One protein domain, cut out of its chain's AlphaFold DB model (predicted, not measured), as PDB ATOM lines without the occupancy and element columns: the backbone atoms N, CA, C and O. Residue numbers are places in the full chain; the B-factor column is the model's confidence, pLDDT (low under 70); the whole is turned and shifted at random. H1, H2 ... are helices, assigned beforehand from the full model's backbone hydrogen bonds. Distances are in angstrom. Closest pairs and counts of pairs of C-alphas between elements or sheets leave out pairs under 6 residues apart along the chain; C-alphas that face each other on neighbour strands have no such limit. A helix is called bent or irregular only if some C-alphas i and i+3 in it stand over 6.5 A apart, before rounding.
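What this domain is: This is residues 281 to 366 of the 412 residues of an uncharacterized protein of Providencia rettgeri (UniProt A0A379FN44). The model is a rod-like, up-and-down bundle of four helices, each running against the one before it in the chain. H4 is the longest; H3 and H2 stand along it, H1 packs on H2 at the side away from H4, and the last turns of H4 run on past the other helices at one end. The printed part has 86 residues with four named helices, in the order H1, H2, H3, H4, and no named strand; its class is all helix. It is compact, with a radius of gyration of the C-alphas of 13.1 A, and its C-alphas span 45 by 22 by 20 A.

Where its parts are: Find C-alpha 339 at (73.059, 13.414, 26.880); from there H4, residues 339 to 366, runs 40.7 A to C-alpha 366 at (102.263, -3.581, 49.578). Before it you find H3, residues 319 to 336, 26.0 A long. H3 is irregular: C-alphas 320 and 323 are 7.4 A apart, against about 5 A in a regular helix. H2, residues 300 to 316, measures 24.8 A. Look at C-alpha 281, at (81.430, -7.330, 31.824), for the first residue of H1, which holds residues 281 to 291 and is 15.3 A long.

How they stand to each other: Start at H4 and look at Ala 342, whose C-alpha is 5.1 A from that of Ser 334, the closest pair of H4 and H3. These two touch and form a helical hairpin, at a shallow tilt of 7 degrees, opposite ways. With residues 345 to 356 alone, H4 touches H2; the closest C-alphas, those of Lys 307 and Phe 348, are 7.2 A apart. H2 and H4 run the same way at a steep tilt of 36 degrees, only just steep. H2 and H3, also a hairpin, only just touch, with 3 pairs of C-alphas within 8 A; the closest are those of Leu 314 and Ile 322, 6.8 A apart. They run opposite ways at a shallow tilt of 34 degrees, only just short of steep. Move on to Pro 281 and Gly 313, whose C-alphas, 5.0 A apart, are the closest of H1 and H2. That hairpin has a shallow tilt of 27 degrees, opposite ways. H1 and H3 touch only at their ends, and only just, with 3 pairs of C-alphas within 8 A; those of Ile 289 and Tyr 336 come closest, at 6.6 A. H1 and H4 are apart. In the backbone of H1 every O i to N i+4 pair is within hydrogen-bond range; in H2 12 of 13 are, in H3 12 of 14 and in H4 23 of 24.

The domain as a whole: The two C-alphas farthest apart are those of Gly 294 and Phe 366, at 45.9 A. The printed part has no cut. The links from H2 to H3 and from H3 to H4 are tight, with 2 residues each; the link from H1 to H2, with 8 residues, is short. The mean pLDDT of the printed part is 82.0, and residues 362 to 366 are under 70.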
ATOM      1  N   PRO A 281      81.705  -8.711  31.413       80.56
ATOM      2  CA  PRO A 281      81.430  -7.330  31.824       80.56
ATOM      3  C   PRO A 281      81.283  -6.345  30.659       80.56
ATOM      4  O   PRO A 281      80.340  -5.564  30.628       80.56
ATOM      5  N   ILE A 282      82.142  -6.450  29.640       79.88
ATOM      6  CA  ILE A 282      82.067  -5.612  28.431       79.88
ATOM      7  C   ILE A 282      80.732  -5.806  27.699       79.88
ATOM      8  O   ILE A 282      80.090  -4.832  27.304       79.88
ATOM      9  N   ASN A 283      80.283  -7.055  27.551       81.81
ATOM     10  CA  ASN A 283      78.997  -7.347  26.923       81.81
ATOM     11  C   ASN A 283      77.828  -6.818  27.763       81.81
ATOM     12  O   ASN A 283      76.832  -6.378  27.197       81.81
ATOM     13  N   ARG A 284      77.950  -6.812  29.095       85.12
ATOM     14  CA  ARG A 284      76.935  -6.253  30.002       85.12
ATOM     15  C   ARG A 284      76.808  -4.742  29.851       85.12
ATOM     16  O   ARG A 284      75.693  -4.245  29.749       85.12
ATOM     17  N   ILE A 285      77.930  -4.031  29.725       84.25
ATOM     18  CA  ILE A 285      77.936  -2.595  29.408       84.25
ATOM     19  C   ILE A 285      77.221  -2.346  28.075       84.25
ATOM     20  O   ILE A 285      76.397  -1.439  27.976       84.25
ATOM     21  N   TRP A 286      77.488  -3.172  27.059       85.75
ATOM     22  CA  TRP A 286      76.832  -3.036  25.758       85.75
ATOM     23  C   TRP A 286      75.320  -3.290  25.820       85.75
ATOM     24  O   TRP A 286      74.546  -2.511  25.267       85.75
ATOM     25  N   CYS A 287      74.891  -4.319  26.556       85.31
ATOM     26  CA  CYS A 287      73.470  -4.582  26.798       85.31
ATOM     27  C   CYS A 287      72.799  -3.384  27.488       85.31
ATOM     28  O   CYS A 287      71.743  -2.929  27.045       85.31
ATOM     29  N   ALA A 288      73.444  -2.820  28.517       87.06
ATOM     30  CA  ALA A 288      72.934  -1.659  29.237       87.06
ATOM     31  C   ALA A 288      72.775  -0.440  28.313       87.06
ATOM     32  O   ALA A 288      71.704   0.163  28.295       87.06
ATOM     33  N   ILE A 289      73.779  -0.134  27.482       85.44
ATOM     34  CA  ILE A 289      73.713   0.944  26.479       85.44
ATOM     35  C   ILE A 289      72.534   0.733  25.519       85.44
ATOM     36  O   ILE A 289      71.697   1.623  25.362       85.44
ATOM     37  N   ASN A 290      72.425  -0.447  24.908       86.12
ATOM     38  CA  ASN A 290      71.409  -0.691  23.884       86.12
ATOM     39  C   ASN A 290      69.984  -0.721  24.449       86.12
ATOM     40  O   ASN A 290      69.036  -0.333  23.763       86.12
ATOM     41  N   SER A 291      69.815  -1.155  25.699       86.25
ATOM     42  CA  SER A 291      68.501  -1.201  26.350       86.25
ATOM     43  C   SER A 291      67.888   0.189  26.571       86.25
ATOM     44  O   SER A 291      66.665   0.328  26.561       86.25
ATOM     45  N   VAL A 292      68.724   1.227  26.718       86.12
ATOM     46  CA  VAL A 292      68.294   2.620  26.929       86.12
ATOM     47  C   VAL A 292      68.422   3.477  25.673       86.12
ATOM     48  O   VAL A 292      68.231   4.691  25.724       86.12
ATOM     49  N   PHE A 293      68.731   2.860  24.530       78.88
ATOM     50  CA  PHE A 293      68.880   3.566  23.267       78.88
ATOM     51  C   PHE A 293      67.584   4.306  22.900       78.88
ATOM     52  O   PHE A 293      66.531   3.695  22.668       78.88
ATOM     53  N   GLY A 294      67.676   5.636  22.831       74.62
ATOM     54  CA  GLY A 294      66.552   6.532  22.550       74.62
ATOM     55  C   GLY A 294      65.719   6.942  23.770       74.62
ATOM     56  O   GLY A 294      64.729   7.648  23.594       74.62
ATOM     57  N   LEU A 295      66.091   6.540  24.991       79.94
ATOM     58  CA  LEU A 295      65.481   7.062  26.216       79.94
ATOM     59  C   LEU A 295      66.141   8.382  26.613       79.94
ATOM     60  O   LEU A 295      67.358   8.508  26.538       79.94
ATOM     61  N   GLN A 296      65.345   9.355  27.062       80.12
ATOM     62  CA  GLN A 296      65.856  10.636  27.569       80.12
ATOM     63  C   GLN A 296      66.291  10.571  29.038       80.12
ATOM     64  O   GLN A 296      67.115  11.379  29.469       80.12
ATOM     65  N   ASP A 297      65.738   9.619  29.792       77.38
ATOM     66  CA  ASP A 297      66.012   9.401  31.211       77.38
ATOM     67  C   ASP A 297      65.935   7.903  31.558       77.38
ATOM     68  O   ASP A 297      65.296   7.118  30.848       77.38
ATOM     69  N   VAL A 298      66.575   7.509  32.659       80.69
ATOM     70  CA  VAL A 298      66.643   6.123  33.146       80.69
ATOM     71  C   VAL A 298      66.082   5.997  34.554       80.69
ATOM     72  O   VAL A 298      66.079   6.928  35.352       80.69
ATOM     73  N   THR A 299      65.588   4.809  34.892       77.69
ATOM     74  CA  THR A 299      65.185   4.523  36.271       77.69
ATOM     75  C   THR A 299      66.422   4.429  37.177       77.69
ATOM     76  O   THR A 299      67.488   4.022  36.703       77.69
ATOM     77  N   PRO A 300      66.308   4.715  38.491       78.31
ATOM     78  CA  PRO A 300      67.418   4.530  39.434       78.31
ATOM     79  C   PRO A 300      68.001   3.114  39.393       78.31
ATOM     80  O   PRO A 300      69.211   2.920  39.444       78.31
ATOM     81  N   ARG A 301      67.121   2.124  39.211       77.69
ATOM     82  CA  ARG A 301      67.486   0.730  38.968       77.69
ATOM     83  C   ARG A 301      68.443   0.597  37.782       77.69
ATOM     84  O   ARG A 301      69.510   0.010  37.924       77.69
ATOM     85  N   LYS A 302      68.077   1.153  36.625       82.81
ATOM     86  CA  LYS A 302      68.891   1.036  35.415       82.81
ATOM     87  C   LYS A 302      70.215   1.785  35.541       82.81
ATOM     88  O   LYS A 302      71.243   1.298  35.084       82.81
ATOM     89  N   LEU A 303      70.212   2.931  36.217       84.12
ATOM     90  CA  LEU A 303      71.445   3.640  36.545       84.12
ATOM     91  C   LEU A 303      72.383   2.776  37.406       84.12
ATOM     92  O   LEU A 303      73.582   2.736  37.147       84.12
ATOM     93  N   ASN A 304      71.855   2.052  38.396       80.81
ATOM     94  CA  ASN A 304      72.656   1.130  39.204       80.81
ATOM     95  C   ASN A 304      73.210  -0.035  38.379       80.81
ATOM     96  O   ASN A 304      74.373  -0.387  38.543       80.81
ATOM     97  N   GLU A 305      72.430  -0.592  37.459       83.00
ATOM     98  CA  GLU A 305      72.912  -1.637  36.552       83.00
ATOM     99  C   GLU A 305      74.097  -1.151  35.699       83.00
ATOM    100  O   GLU A 305      75.116  -1.839  35.610       83.00
ATOM    101  N   PHE A 306      74.018   0.071  35.152       86.31
ATOM    102  CA  PHE A 306      75.145   0.709  34.466       86.31
ATOM    103  C   PHE A 306      76.380   0.799  35.359       86.31
ATOM    104  O   PHE A 306      77.465   0.387  34.948       86.31
ATOM    105  N   LYS A 307      76.216   1.311  36.585       86.31
ATOM    106  CA  LYS A 307      77.314   1.439  37.551       86.31
ATOM    107  C   LYS A 307      77.969   0.090  37.828       86.31
ATOM    108  O   LYS A 307      79.187  -0.009  37.756       86.31
ATOM    109  N   MET A 308      77.177  -0.953  38.067       83.31
ATOM    110  CA  MET A 308      77.691  -2.300  38.325       83.31
ATOM    111  C   MET A 308      78.422  -2.886  37.113       83.31
ATOM    112  O   MET A 308      79.507  -3.442  37.262       83.31
ATOM    113  N   ALA A 309      77.883  -2.718  35.902       85.50
ATOM    114  CA  ALA A 309      78.549  -3.177  34.684       85.50
ATOM    115  C   ALA A 309      79.894  -2.458  34.457       85.50
ATOM    116  O   ALA A 309      80.876  -3.090  34.071       85.50
ATOM    117  N   ILE A 310      79.952  -1.154  34.745       85.50
ATOM    118  CA  ILE A 310      81.170  -0.336  34.672       85.50
ATOM    119  C   ILE A 310      82.191  -0.763  35.727       85.50
ATOM    120  O   ILE A 310      83.362  -0.929  35.393       85.50
ATOM    121  N   ILE A 311      81.753  -0.966  36.974       85.06
ATOM    122  CA  ILE A 311      82.586  -1.474  38.071       85.06
ATOM    123  C   ILE A 311      83.247  -2.785  37.653       85.06
ATOM    124  O   ILE A 311      84.465  -2.923  37.759       85.06
ATOM    125  N   ASP A 312      82.452  -3.731  37.154       81.38
ATOM    126  CA  ASP A 312      82.942  -5.046  36.756       81.38
ATOM    127  C   ASP A 312      83.899  -4.968  35.564       81.38
ATOM    128  O   ASP A 312      84.896  -5.688  35.538       81.38
ATOM    129  N   GLY A 313      83.628  -4.082  34.598       82.56
ATOM    130  CA  GLY A 313      84.524  -3.829  33.470       82.56
ATOM    131  C   GLY A 313      85.868  -3.273  33.930       82.56
ATOM    132  O   GLY A 313      86.906  -3.869  33.669       82.56
ATOM    133  N   LEU A 314      85.850  -2.180  34.695       82.44
ATOM    134  CA  LEU A 314      87.059  -1.514  35.189       82.44
ATOM    135  C   LEU A 314      87.869  -2.366  36.173       82.44
ATOM    136  O   LEU A 314      89.079  -2.197  36.269       82.44
ATOM    137  N   LYS A 315      87.237  -3.290  36.906       82.88
ATOM    138  CA  LYS A 315      87.955  -4.240  37.772       82.88
ATOM    139  C   LYS A 315      88.804  -5.240  36.988       82.88
ATOM    140  O   LYS A 315      89.797  -5.707  37.541       82.88
ATOM    141  N   MET A 316      88.412  -5.573  35.757       81.81
ATOM    142  CA  MET A 316      89.162  -6.490  34.891       81.81
ATOM    143  C   MET A 316      90.291  -5.804  34.119       81.81
ATOM    144  O   MET A 316      91.158  -6.495  33.588       81.81
ATOM    145  N   GLU A 317      90.297  -4.473  34.052       81.06
ATOM    146  CA  GLU A 317      91.305  -3.727  33.305       81.06
ATOM    147  C   GLU A 317      92.594  -3.524  34.126       81.06
ATOM    148  O   GLU A 317      92.524  -3.129  35.296       81.06
ATOM    149  N   PRO A 318      93.780  -3.749  33.526       79.94
ATOM    150  CA  PRO A 318      95.058  -3.357  34.116       79.94
ATOM    151  C   PRO A 318      95.119  -1.850  34.385       79.94
ATOM    152  O   PRO A 318      94.567  -1.064  33.611       79.94
ATOM    153  N   VAL A 319      95.833  -1.441  35.441       79.75
ATOM    154  CA  VAL A 319      95.935  -0.033  35.882       79.75
ATOM    155  C   VAL A 319      96.354   0.886  34.740       79.75
ATOM    156  O   VAL A 319      95.783   1.960  34.563       79.75
ATOM    157  N   GLU A 320      97.325   0.441  33.948       83.12
ATOM    158  CA  GLU A 320      97.943   1.184  32.852       83.12
ATOM    159  C   GLU A 320      96.948   1.496  31.728       83.12
ATOM    160  O   GLU A 320      97.130   2.454  30.977       83.12
ATOM    161  N   ASN A 321      95.879   0.705  31.622       85.75
ATOM    162  CA  ASN A 321      94.862   0.835  30.587       85.75
ATOM    163  C   ASN A 321      93.588   1.531  31.078       85.75
ATOM    164  O   ASN A 321      92.737   1.850  30.243       85.75
ATOM    165  N   ILE A 322      93.448   1.807  32.383       84.38
ATOM    166  CA  ILE A 322      92.218   2.371  32.959       84.38
ATOM    167  C   ILE A 322      91.837   3.686  32.279       84.38
ATOM    168  O   ILE A 322      90.687   3.830  31.869       84.38
ATOM    169  N   ASP A 323      92.773   4.621  32.093       85.38
ATOM    170  CA  ASP A 323      92.471   5.933  31.497       85.38
ATOM    171  C   ASP A 323      91.995   5.822  30.044       85.38
ATOM    172  O   ASP A 323      91.038   6.488  29.625       85.38
ATOM    173  N   LYS A 324      92.627   4.929  29.273       89.31
ATOM    174  CA  LYS A 324      92.232   4.643  27.892       89.31
ATOM    175  C   LYS A 324      90.850   3.998  27.851       89.31
ATOM    176  O   LYS A 324      89.981   4.453  27.108       89.31
ATOM    177  N   TYR A 325      90.629   2.982  28.680       85.38
ATOM    178  CA  TYR A 325      89.370   2.249  28.740       85.38
ATOM    179  C   TYR A 325      88.207   3.136  29.195       85.38
ATOM    180  O   TYR A 325      87.144   3.140  28.575       85.38
ATOM    181  N   LYS A 326      88.426   3.968  30.218       88.00
ATOM    182  CA  LYS A 326      87.502   5.021  30.653       88.00
ATOM    183  C   LYS A 326      87.144   5.959  29.504       88.00
ATOM    184  O   LYS A 326      85.966   6.236  29.287       88.00
ATOM    185  N   SER A 327      88.137   6.445  28.763       87.19
ATOM    186  CA  SER A 327      87.908   7.360  27.638       87.19
ATOM    187  C   SER A 327      87.064   6.700  26.543       87.19
ATOM    188  O   SER A 327      86.123   7.306  26.024       87.19
ATOM    189  N   ASP A 328      87.334   5.427  26.247       89.00
ATOM    190  CA  ASP A 328      86.554   4.633  25.301       89.00
ATOM    191  C   ASP A 328      85.117   4.380  25.774       89.00
ATOM    192  O   ASP A 328      84.181   4.502  24.977       89.00
ATOM    193  N   LEU A 329      84.925   4.070  27.058       88.69
ATOM    194  CA  LEU A 329      83.607   3.909  27.671       88.69
ATOM    195  C   LEU A 329      82.781   5.187  27.564       88.69
ATOM    196  O   LEU A 329      81.656   5.138  27.069       88.69
ATOM    197  N   ARG A 330      83.353   6.327  27.965       91.31
ATOM    198  CA  ARG A 330      82.687   7.634  27.897       91.31
ATOM    199  C   ARG A 330      82.243   7.952  26.484       91.31
ATOM    200  O   ARG A 330      81.087   8.289  26.257       91.31
ATOM    201  N   ARG A 331      83.148   7.771  25.520       89.81
ATOM    202  CA  ARG A 331      82.850   7.979  24.103       89.81
ATOM    203  C   ARG A 331      81.694   7.097  23.638       89.81
ATOM    204  O   ARG A 331      80.784   7.593  22.985       89.81
ATOM    205  N   LYS A 332      81.700   5.803  23.972       86.75
ATOM    206  CA  LYS A 332      80.603   4.893  23.606       86.75
ATOM    207  C   LYS A 332      79.284   5.326  24.247       86.75
ATOM    208  O   LYS A 332      78.291   5.454  23.542       86.75
ATOM    209  N   ILE A 333      79.270   5.590  25.547       87.38
ATOM    210  CA  ILE A 333      78.052   5.982  26.263       87.38
ATOM    211  C   ILE A 333      77.479   7.277  25.682       87.38
ATOM    212  O   ILE A 333      76.299   7.311  25.339       87.38
ATOM    213  N   SER A 334      78.305   8.303  25.476       87.44
ATOM    214  CA  SER A 334      77.865   9.571  24.887       87.44
ATOM    215  C   SER A 334      77.365   9.432  23.447       87.44
ATOM    216  O   SER A 334      76.444  10.137  23.056       87.44
ATOM    217  N   ASN A 335      77.933   8.518  22.655       86.56
ATOM    218  CA  ASN A 335      77.519   8.320  21.263       86.56
ATOM    219  C   ASN A 335      76.209   7.534  21.119       86.56
ATOM    220  O   ASN A 335      75.525   7.669  20.107       86.56
ATOM    221  N   TYR A 336      75.888   6.669  22.085       84.00
ATOM    222  CA  TYR A 336      74.784   5.712  21.973       84.00
ATOM    223  C   TYR A 336      73.651   5.946  22.980       84.00
ATOM    224  O   TYR A 336      72.644   5.243  22.935       84.00
ATOM    225  N   THR A 337      73.771   6.925  23.876       84.50
ATOM    226  CA  THR A 337      72.721   7.268  24.847       84.50
ATOM    227  C   THR A 337      72.425   8.764  24.829       84.50
ATOM    228  O   THR A 337      73.210   9.559  24.319       84.50
ATOM    229  N   HIS A 338      71.263   9.153  25.354       87.62
ATOM    230  CA  HIS A 338      70.893  10.560  25.459       87.62
ATOM    231  C   HIS A 338      71.822  11.310  26.424       87.62
ATOM    232  O   HIS A 338      72.256  10.747  27.430       87.62
ATOM    233  N   GLU A 339      72.076  12.594  26.158       88.38
ATOM    234  CA  GLU A 339      73.059  13.414  26.880       88.38
ATOM    235  C   GLU A 339      72.864  13.394  28.405       88.38
ATOM    236  O   GLU A 339      73.827  13.228  29.151       88.38
ATOM    237  N   ASN A 340      71.616  13.467  28.879       84.06
ATOM    238  CA  ASN A 340      71.297  13.410  30.312       84.06
ATOM    239  C   ASN A 340      71.764  12.108  30.983       84.06
ATOM    240  O   ASN A 340      72.305  12.139  32.089       84.06
ATOM    241  N   ILE A 341      71.560  10.971  30.314       86.44
ATOM    242  CA  ILE A 341      71.978   9.653  30.802       86.44
ATOM    243  C   ILE A 341      73.502   9.564  30.738       86.44
ATOM    244  O   ILE A 341      74.147   9.182  31.716       86.44
ATOM    245  N   ALA A 342      74.077   9.971  29.602       88.69
ATOM    246  CA  ALA A 342      75.512   9.956  29.390       88.69
ATOM    247  C   ALA A 342      76.247  10.765  30.459       88.69
ATOM    248  O   ALA A 342      77.214  10.271  31.026       88.69
ATOM    249  N   LYS A 343      75.755  11.961  30.796       89.62
ATOM    250  CA  LYS A 343      76.319  12.809  31.849       89.62
ATOM    251  C   LYS A 343      76.360  12.089  33.198       89.62
ATOM    252  O   LYS A 343      77.439  11.921  33.755       89.62
ATOM    253  N   GLN A 344      75.219  11.576  33.671       86.94
ATOM    254  CA  GLN A 344      75.140  10.884  34.967       86.94
ATOM    255  C   GLN A 344      76.087   9.677  35.054       86.94
ATOM    256  O   GLN A 344      76.704   9.434  36.092       86.94
ATOM    257  N   ILE A 345      76.208   8.909  33.971       89.38
ATOM    258  CA  ILE A 345      77.081   7.732  33.932       89.38
ATOM    259  C   ILE A 345      78.555   8.145  33.808       89.38
ATOM    260  O   ILE A 345      79.415   7.568  34.468       89.38
ATOM    261  N   ASN A 346      78.860   9.151  32.991       89.94
ATOM    262  CA  ASN A 346      80.221   9.640  32.786       89.94
ATOM    263  C   ASN A 346      80.805  10.274  34.050       89.94
ATOM    264  O   ASN A 346      82.012  10.143  34.261       89.94
ATOM    265  N   ASP A 347      79.981  10.923  34.872       88.56
ATOM    266  CA  ASP A 347      80.379  11.436  36.186       88.56
ATOM    267  C   ASP A 347      80.767  10.279  37.119       88.56
ATOM    268  O   ASP A 347      81.803  10.316  37.779       88.56
ATOM    269  N   PHE A 348      79.984   9.194  37.116       88.31
ATOM    270  CA  PHE A 348      80.312   7.995  37.888       88.31
ATOM    271  C   PHE A 348      81.614   7.328  37.419       88.31
ATOM    272  O   PHE A 348      82.431   6.937  38.252       88.31
ATOM    273  N   ILE A 349      81.826   7.216  36.103       88.75
ATOM    274  CA  ILE A 349      83.073   6.676  35.539       88.75
ATOM    275  C   ILE A 349      84.274   7.493  36.027       88.75
ATOM    276  O   ILE A 349      85.288   6.910  36.398       88.75
ATOM    277  N   ASP A 350      84.170   8.825  36.043       86.44
ATOM    278  CA  ASP A 350      85.261   9.687  36.498       86.44
ATOM    279  C   ASP A 350      85.678   9.387  37.928       86.44
ATOM    280  O   ASP A 350      86.860   9.140  38.173       86.44
ATOM    281  N   VAL A 351      84.704   9.387  38.837       85.75
ATOM    282  CA  VAL A 351      84.935   9.158  40.263       85.75
ATOM    283  C   VAL A 351      85.502   7.757  40.481       85.75
ATOM    284  O   VAL A 351      86.590   7.601  41.032       85.75
ATOM    285  N   TYR A 352      84.821   6.733  39.963       83.81
ATOM    286  CA  TYR A 352      85.191   5.349  40.237       83.81
ATOM    287  C   TYR A 352      86.537   4.949  39.615       83.81
ATOM    288  O   TYR A 352      87.300   4.202  40.224       83.81
ATOM    289  N   SER A 353      86.880   5.443  38.418       81.62
ATOM    290  CA  SER A 353      88.190   5.155  37.817       81.62
ATOM    291  C   SER A 353      89.345   5.735  38.637       81.62
ATOM    292  O   SER A 353      90.366   5.065  38.785       81.62
ATOM    293  N   VAL A 354      89.191   6.944  39.191       81.44
ATOM    294  CA  VAL A 354      90.212   7.559  40.055       81.44
ATOM    295  C   VAL A 354      90.379   6.750  41.338       81.44
ATOM    296  O   VAL A 354      91.505   6.390  41.689       81.44
ATOM    297  N   ASP A 355      89.270   6.397  41.990       79.69
ATOM    298  CA  ASP A 355      89.282   5.561  43.193       79.69
ATOM    299  C   ASP A 355      89.966   4.216  42.931       79.69
ATOM    300  O   ASP A 355      90.815   3.780  43.711       79.69
ATOM    301  N   ARG A 356      89.680   3.593  41.783       78.44
ATOM    302  CA  ARG A 356      90.272   2.311  41.390       78.44
ATOM    303  C   ARG A 356      91.777   2.398  41.142       78.44
ATOM    304  O   ARG A 356      92.518   1.519  41.577       78.44
ATOM    305  N   VAL A 357      92.245   3.442  40.456       80.88
ATOM    306  CA  VAL A 357      93.685   3.672  40.243       80.88
ATOM    307  C   VAL A 357      94.391   3.883  41.583       80.88
ATOM    308  O   VAL A 357      95.462   3.318  41.805       80.88
ATOM    309  N   ASN A 358      93.786   4.653  42.490       81.19
ATOM    310  CA  ASN A 358      94.328   4.895  43.825       81.19
ATOM    311  C   ASN A 358      94.386   3.614  44.666       81.19
ATOM    312  O   ASN A 358      95.398   3.366  45.320       81.19
ATOM    313  N   GLU A 359      93.345   2.781  44.618       79.81
ATOM    314  CA  GLU A 359      93.302   1.471  45.278       79.81
ATOM    315  C   GLU A 359      94.428   0.558  44.771       79.81
ATOM    316  O   GLU A 359      95.192   0.002  45.559       79.81
ATOM    317  N   LEU A 360      94.575   0.432  43.451       74.25
ATOM    318  CA  LEU A 360      95.564  -0.456  42.844       74.25
ATOM    319  C   LEU A 360      97.004   0.020  43.078       74.25
ATOM    320  O   LEU A 360      97.847  -0.787  43.465       74.25
ATOM    321  N   LYS A 361      97.277   1.327  42.964       74.19
ATOM    322  CA  LYS A 361      98.586   1.913  43.318       74.19
ATOM    323  C   LYS A 361      98.870   1.835  44.820       74.19
ATOM    324  O   LYS A 361     100.015   1.671  45.243       74.19
ATOM    325  N   GLY A 362      97.828   1.941  45.644       65.00
ATOM    326  CA  GLY A 362      97.892   1.697  47.081       65.00
ATOM    327  C   GLY A 362      98.305   0.260  47.391       65.00
ATOM    328  O   GLY A 362      99.159   0.062  48.249       65.00
ATOM    329  N   ASN A 363      97.778  -0.717  46.647       55.81
ATOM    330  CA  ASN A 363      98.095  -2.142  46.773       55.81
ATOM    331  C   ASN A 363      99.473  -2.515  46.193       55.81
ATOM    332  O   ASN A 363     100.157  -3.367  46.760       55.81
ATOM    333  N   GLU A 364      99.945  -1.851  45.133       48.38
ATOM    334  CA  GLU A 364     101.322  -2.015  44.637       48.38
ATOM    335  C   GLU A 364     102.364  -1.644  45.696       48.38
ATOM    336  O   GLU A 364     103.355  -2.360  45.852       48.38
ATOM    337  N   LYS A 365     102.110  -0.612  46.518       44.22
ATOM    338  CA  LYS A 365     102.986  -0.276  47.659       44.22
ATOM    339  C   LYS A 365     103.120  -1.422  48.679       44.22
ATOM    340  O   LYS A 365     104.116  -1.457  49.394       44.22
ATOM    341  N   PHE A 366     102.172  -2.368  48.744       36.88
ATOM    342  CA  PHE A 366     102.263  -3.581  49.578       36.88
ATOM    343  C   PHE A 366     102.903  -4.780  48.861       36.88
ATOM    344  O   PHE A 366     103.381  -5.695  49.532       36.88
TER     345      PHE A 366